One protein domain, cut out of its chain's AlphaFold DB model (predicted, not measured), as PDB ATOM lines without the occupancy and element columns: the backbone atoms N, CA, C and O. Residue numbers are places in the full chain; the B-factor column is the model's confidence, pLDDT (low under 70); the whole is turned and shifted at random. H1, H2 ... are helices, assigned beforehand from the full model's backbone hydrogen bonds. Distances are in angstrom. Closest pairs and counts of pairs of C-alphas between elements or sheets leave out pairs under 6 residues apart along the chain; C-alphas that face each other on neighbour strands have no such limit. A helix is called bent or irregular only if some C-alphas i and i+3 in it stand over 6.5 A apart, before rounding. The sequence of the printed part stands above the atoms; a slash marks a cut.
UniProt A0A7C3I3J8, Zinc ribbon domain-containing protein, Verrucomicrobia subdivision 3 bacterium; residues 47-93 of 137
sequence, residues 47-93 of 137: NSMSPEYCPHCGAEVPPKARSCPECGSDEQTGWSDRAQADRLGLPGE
ATOM      1  N   ASN A  47     253.265 249.781 198.026       49.56
ATOM      2  CA  ASN A  47     252.172 250.588 198.535       49.56
ATOM      3  C   ASN A  47     251.276 249.868 199.584       49.56
ATOM      4  O   ASN A  47     250.889 248.723 199.374       49.56
ATOM      5  N   SER A  48     250.902 250.606 200.641       55.34
ATOM      6  CA  SER A  48     249.697 250.471 201.494       55.34
ATOM      7  C   SER A  48     249.461 249.199 202.331       55.34
ATOM      8  O   SER A  48     248.531 248.447 202.058       55.34
ATOM      9  N   MET A  49     250.181 249.046 203.444       64.75
ATOM     10  CA  MET A  49     249.719 248.229 204.586       64.75
ATOM     11  C   MET A  49     249.838 248.953 205.936       64.75
ATOM     12  O   MET A  49     249.727 248.329 206.983       64.75
ATOM     13  N   SER A  50     250.047 250.277 205.940       73.12
ATOM     14  CA  SER A  50     249.853 251.084 207.153       73.12
ATOM     15  C   SER A  50     248.363 251.416 207.268       73.12
ATOM     16  O   SER A  50     247.873 252.178 206.427       73.12
ATOM     17  N   PRO A  51     247.627 250.856 208.244       81.75
ATOM     18  CA  PRO A  51     246.261 251.291 208.518       81.75
ATOM     19  C   PRO A  51     246.283 252.726 209.056       81.75
ATOM     20  O   PRO A  51     247.287 253.143 209.615       81.75
ATOM     21  N   GLU A  52     245.194 253.482 208.917       87.44
ATOM     22  CA  GLU A  52     245.087 254.846 209.473       87.44
ATOM     23  C   GLU A  52     245.154 254.838 211.011       87.44
ATOM     24  O   GLU A  52     245.776 255.700 211.627       87.44
ATOM     25  N   TYR A  53     244.615 253.781 211.625       89.19
ATOM     26  CA  TYR A  53     244.710 253.511 213.055       89.19
ATOM     27  C   TYR A  53     245.344 252.149 213.311       89.19
ATOM     28  O   TYR A  53     244.985 251.145 212.694       89.19
ATOM     29  N   CYS A  54     246.275 252.091 214.259       90.56
ATOM     30  CA  CYS A  54     246.956 250.858 214.622       90.56
ATOM     31  C   CYS A  54     245.973 249.873 215.290       90.56
ATOM     32  O   CYS A  54     245.471 250.173 216.373       90.56
ATOM     33  N   PRO A  55     245.750 248.658 214.758       87.00
ATOM     34  CA  PRO A  55     244.854 247.664 215.372       87.00
ATOM     35  C   PRO A  55     245.383 247.103 216.707       87.00
ATOM     36  O   PRO A  55     244.643 246.478 217.472       87.00
ATOM     37  N   HIS A  56     246.670 247.304 217.010       86.06
ATOM     38  CA  HIS A  56     247.272 246.847 218.259       86.06
ATOM     39  C   HIS A  56     246.984 247.795 219.435       86.06
ATOM     40  O   HIS A  56     246.557 247.329 220.491       86.06
ATOM     41  N   CYS A  57     247.178 249.107 219.246       90.31
ATOM     42  CA  CYS A  57     247.076 250.116 220.314       90.31
ATOM     43  C   CYS A  57     246.041 251.230 220.075       90.31
ATOM     44  O   CYS A  57     245.734 251.967 221.006       90.31
ATOM     45  N   GLY A  58     245.513 251.374 218.858       89.56
ATOM     46  CA  GLY A  58     244.552 252.417 218.487       89.56
ATOM     47  C   GLY A  58     245.158 253.781 218.142       89.56
ATOM     48  O   GLY A  58     244.408 254.698 217.829       89.56
ATOM     49  N   ALA A  59     246.485 253.938 218.181       92.12
ATOM     50  CA  ALA A  59     247.141 255.188 217.802       92.12
ATOM     51  C   ALA A  59     247.008 255.476 216.300       92.12
ATOM     52  O   ALA A  59     246.984 254.549 215.487       92.12
ATOM     53  N   GLU A  60     246.976 256.757 215.941       90.69
ATOM     54  CA  GLU A  60     246.981 257.197 214.548       90.69
ATOM     55  C   GLU A  60     248.354 256.931 213.919       90.69
ATOM     56  O   GLU A  60     249.402 257.217 214.509       90.69
ATOM     57  N   VAL A  61     248.357 256.317 212.738       90.88
ATOM     58  CA  VAL A  61     249.578 255.877 212.062       90.88
ATOM     59  C   VAL A  61     249.776 256.725 210.807       90.88
ATOM     60  O   VAL A  61     248.894 256.775 209.948       90.88
ATOM     61  N   PRO A  62     250.940 257.381 210.647       86.62
ATOM     62  CA  PRO A  62     251.186 258.197 209.471       86.62
ATOM     63  C   PRO A  62     251.237 257.330 208.201       86.62
ATOM     64  O   PRO A  62     251.726 256.193 208.232       86.62
ATOM     65  N   PRO A  63     250.783 257.861 207.052       81.75
ATOM     66  CA  PRO A  63     250.767 257.108 205.807       81.75
ATOM     67  C   PRO A  63     252.186 256.669 205.425       81.75
ATOM     68  O   PRO A  63     253.119 257.472 205.449       81.75
ATOM     69  N   LYS A  64     252.337 255.399 205.022       80.81
ATOM     70  CA  LYS A  64     253.620 254.757 204.661       80.81
ATOM     71  C   LYS A  64     254.569 254.504 205.841       80.81
ATOM     72  O   LYS A  64     255.756 254.251 205.619       80.81
ATOM     73  N   ALA A  65     254.076 254.535 207.079       83.44
ATOM     74  CA  ALA A  65     254.833 254.028 208.219       83.44
ATOM     75  C   ALA A  65     255.149 252.533 208.040       83.44
ATOM     76  O   ALA A  65     254.333 251.786 207.499       83.44
ATOM     77  N   ARG A  66     256.338 252.107 208.491       84.44
ATOM     78  CA  ARG A  66     256.749 250.688 208.517       84.44
ATOM     79  C   ARG A  66     256.317 249.972 209.797       84.44
ATOM     80  O   ARG A  66     256.183 248.759 209.793       84.44
ATOM     81  N   SER A  67     256.132 250.730 210.870       89.06
ATOM     82  CA  SER A  67     255.681 250.271 212.177       89.06
ATOM     83  C   SER A  67     254.973 251.417 212.904       89.06
ATOM     84  O   SER A  67     255.109 252.589 212.536       89.06
ATOM     85  N   CYS A  68     254.190 251.088 213.924       91.69
ATOM     86  CA  CYS A  68     253.489 252.055 214.754       91.69
ATOM     87  C   CYS A  68     254.496 252.786 215.660       91.69
ATOM     88  O   CYS A  68     255.228 252.109 216.386       91.69
ATOM     89  N   PRO A  69     254.526 254.133 215.680       89.62
ATOM     90  CA  PRO A  69     255.480 254.886 216.497       89.62
ATOM     91  C   PRO A  69     255.261 254.707 218.007       89.62
ATOM     92  O   PRO A  69     256.218 254.794 218.766       89.62
ATOM     93  N   GLU A  70     254.032 254.400 218.430       91.88
ATOM     94  CA  GLU A  70     253.682 254.299 219.852       91.88
ATOM     95  C   GLU A  70     253.956 252.910 220.443       91.88
ATOM     96  O   GLU A  70     254.433 252.791 221.567       91.88
ATOM     97  N   CYS A  71     253.653 251.840 219.701       91.38
ATOM     98  CA  CYS A  71     253.743 250.467 220.219       91.38
ATOM     99  C   CYS A  71     254.696 249.548 219.446       91.38
ATOM    100  O   CYS A  71     254.909 248.413 219.862       91.38
ATOM    101  N   GLY A  72     255.247 250.004 218.320       89.25
ATOM    102  CA  GLY A  72     256.180 249.228 217.506       89.25
ATOM    103  C   GLY A  72     255.557 248.131 216.638       89.25
ATOM    104  O   GLY A  72     256.297 247.490 215.901       89.25
ATOM    105  N   SER A  73     254.235 247.913 216.675       90.06
ATOM    106  CA  SER A  73     253.582 246.908 215.820       90.06
ATOM    107  C   SER A  73     253.713 247.238 214.336       90.06
ATOM    108  O   SER A  73     253.585 248.394 213.941       90.06
ATOM    109  N   ASP A  74     253.916 246.212 213.525       89.00
ATOM    110  CA  ASP A  74     254.140 246.281 212.082       89.00
ATOM    111  C   ASP A  74     253.311 245.219 211.339       89.00
ATOM    112  O   ASP A  74     252.458 244.547 211.921       89.00
ATOM    113  N   GLU A  75     253.568 245.044 210.043       84.62
ATOM    114  CA  GLU A  75     252.893 244.054 209.192       84.62
ATOM    115  C   GLU A  75     252.993 242.614 209.722       84.62
ATOM    116  O   GLU A  75     252.026 241.856 209.629       84.62
ATOM    117  N   GLN A  76     254.118 242.237 210.335       82.06
ATOM    118  CA  GLN A  76     254.328 240.874 210.836       82.06
ATOM    119  C   GLN A  76     253.727 240.653 212.222       82.06
ATOM    120  O   GLN A  76     253.345 239.535 212.555       82.06
ATOM    121  N   THR A  77     253.663 241.705 213.034       83.94
ATOM    122  CA  THR A  77     253.321 241.596 214.457       83.94
ATOM    123  C   THR A  77     251.929 242.108 214.798       83.94
ATOM    124  O   THR A  77     251.407 241.760 215.856       83.94
ATOM    125  N   GLY A  78     251.297 242.910 213.935       81.88
ATOM    126  CA  GLY A  78     249.972 243.434 214.256       81.88
ATOM    127  C   GLY A  78     249.129 244.012 213.128       81.88
ATOM    128  O   GLY A  78     247.948 244.226 213.377       81.88
ATOM    129  N   TRP A  79     249.660 244.295 211.935       87.62
ATOM    130  CA  TRP A  79     248.881 244.945 210.864       87.62
ATOM    131  C   TRP A  79     248.344 243.985 209.796       87.62
ATOM    132  O   TRP A  79     247.495 244.394 209.011       87.62
ATOM    133  N   SER A  80     248.799 242.730 209.763       83.12
ATOM    134  CA  SER A  80     248.257 241.709 208.856       83.12
ATOM    135  C   SER A  80     247.128 240.898 209.493       83.12
ATOM    136  O   SER A  80     247.100 240.689 210.708       83.12
ATOM    137  N   ASP A  81     246.245 240.354 208.652       78.81
ATOM    138  CA  ASP A  81     245.167 239.447 209.075       78.81
ATOM    139  C   ASP A  81     245.712 238.228 209.834       78.81
ATOM    140  O   ASP A  81     245.131 237.772 210.817       78.81
ATOM    141  N   ARG A  82     246.885 237.728 209.421       78.50
ATOM    142  CA  ARG A  82     247.573 236.631 210.107       78.50
ATOM    143  C   ARG A  82     247.992 237.026 211.521       78.50
ATOM    144  O   ARG A  82     247.707 236.289 212.456       78.50
ATOM    145  N   ALA A  83     248.614 238.192 211.689       79.81
ATOM    146  CA  ALA A  83     248.997 238.684 213.010       79.81
ATOM    147  C   ALA A  83     247.769 238.917 213.913       79.81
ATOM    148  O   ALA A  83     247.826 238.697 215.124       79.81
ATOM    149  N   GLN A  84     246.636 239.316 213.325       78.88
ATOM    150  CA  GLN A  84     245.369 239.419 214.045       78.88
ATOM    151  C   GLN A  84     244.843 238.046 214.491       78.88
ATOM    152  O   GLN A  84     244.416 237.911 215.641       78.88
ATOM    153  N   ALA A  85     244.898 237.031 213.624       78.56
ATOM    154  CA  ALA A  85     244.530 235.659 213.969       78.56
ATOM    155  C   ALA A  85     245.430 235.098 215.086       78.56
ATOM    156  O   ALA A  85     244.921 234.609 216.098       78.56
ATOM    157  N   ASP A  86     246.747 235.286 214.962       79.75
ATOM    158  CA  ASP A  86     247.742 234.862 215.952       79.75
ATOM    159  C   ASP A  86     247.500 235.533 217.321       79.75
ATOM    160  O   ASP A  86     247.557 234.871 218.361       79.75
ATOM    161  N   ARG A  87     247.137 236.830 217.349       77.19
ATOM    162  CA  ARG A  87     246.771 237.555 218.586       77.19
ATOM    163  C   ARG A  87     245.554 236.954 219.287       77.19
ATOM    164  O   ARG A  87     245.488 236.963 220.515       77.19
ATOM    165  N   LEU A  88     244.579 236.468 218.523       81.12
ATOM    166  CA  LEU A  88     243.378 235.829 219.062       81.12
ATOM    167  C   LEU A  88     243.629 234.369 219.479       81.12
ATOM    168  O   LEU A  88     242.712 233.719 219.977       81.12
ATOM    169  N   GLY A  89     244.850 233.852 219.286       74.75
ATOM    170  CA  GLY A  89     245.165 232.436 219.479       74.75
ATOM    171  C   GLY A  89     244.396 231.536 218.515       74.75
ATOM    172  O   GLY A  89     244.242 230.341 218.774       74.75
ATOM    173  N   LEU A  90     243.875 232.113 217.429       77.44
ATOM    174  CA  LEU A  90     243.210 231.364 216.385       77.44
ATOM    175  C   LEU A  90     244.309 230.757 215.515       77.44
ATOM    176  O   LEU A  90     245.219 231.481 215.103       77.44
ATOM    177  N   PRO A  91     244.275 229.441 215.245       69.38
ATOM    178  CA  PRO A  91     245.175 228.876 214.252       69.38
ATOM    179  C   PRO A  91     244.979 229.659 212.951       69.38
ATOM    180  O   PRO A  91     243.844 229.925 212.568       69.38
ATOM    181  N   GLY A  92     246.066 230.034 212.271       65.50
ATOM    182  CA  GLY A  92     246.017 230.779 211.001       65.50
ATOM    183  C   GLY A  92     245.402 230.005 209.822       65.50
ATOM    184  O   GLY A  92     245.633 230.367 208.673       65.50
ATOM    185  N   GLU A  93     244.681 228.928 210.115       68.25
ATOM    186  CA  GLU A  93     243.904 228.094 209.211       68.25
ATOM    187  C   GLU A  93     242.468 228.650 209.189       68.25
ATOM    188  O   GLU A  93     241.902 228.986 210.232       68.25
TER     189      GLU A  93
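AT A GLANCE: This is residues 47 to 93 of the 137 residues of the protein "Zinc ribbon domain-containing protein" of Verrucomicrobia subdivision 3 bacterium (UniProt A0A7C3I3J8). There is little regular structure: a head of loops, residues 47 to 74, makes one end, and two short helices, H1 then H2, lead away from it to the other end, where residues 88 to 93 form a tail. Within the head the chain folds back near Pro 62. The printed part has 47 residues, of which 12 are in the two named helices; the class is all helix, with no named strand. It is compact, with a radius of gyration of the C-alphas of 10.5 A, and spans 31 by 22 by 13 A.

HOW THE PARTS SIT: H1, residues 75 to 79, and H2, residues 81 to 87, touch only at the corner by their tight link; their closest C-alphas, those of Thr 77 and Ala 83, are 5.4 A apart. In H2 every O i to N i+4 pair is within hydrogen-bond range; in H1 0 of 1 is, and 0 of 2 O i to N i+3 pairs.

IN THESE COORDINATES: H1 begins at C-alpha 75 (252.893, 244.054, 209.192) and is only just irregular: C-alphas 76 and 79 are 6.8 A apart. H2 measures 9.8 A and ends at C-alpha 87 (246.771, 237.555, 218.586).

THE WHOLE: The C-alphas farthest apart, those of Pro 62 and Glu 93, are 31.0 A apart. The printed part has no cut. Residues 47 to 49 and 91 to 93 have pLDDT under 70.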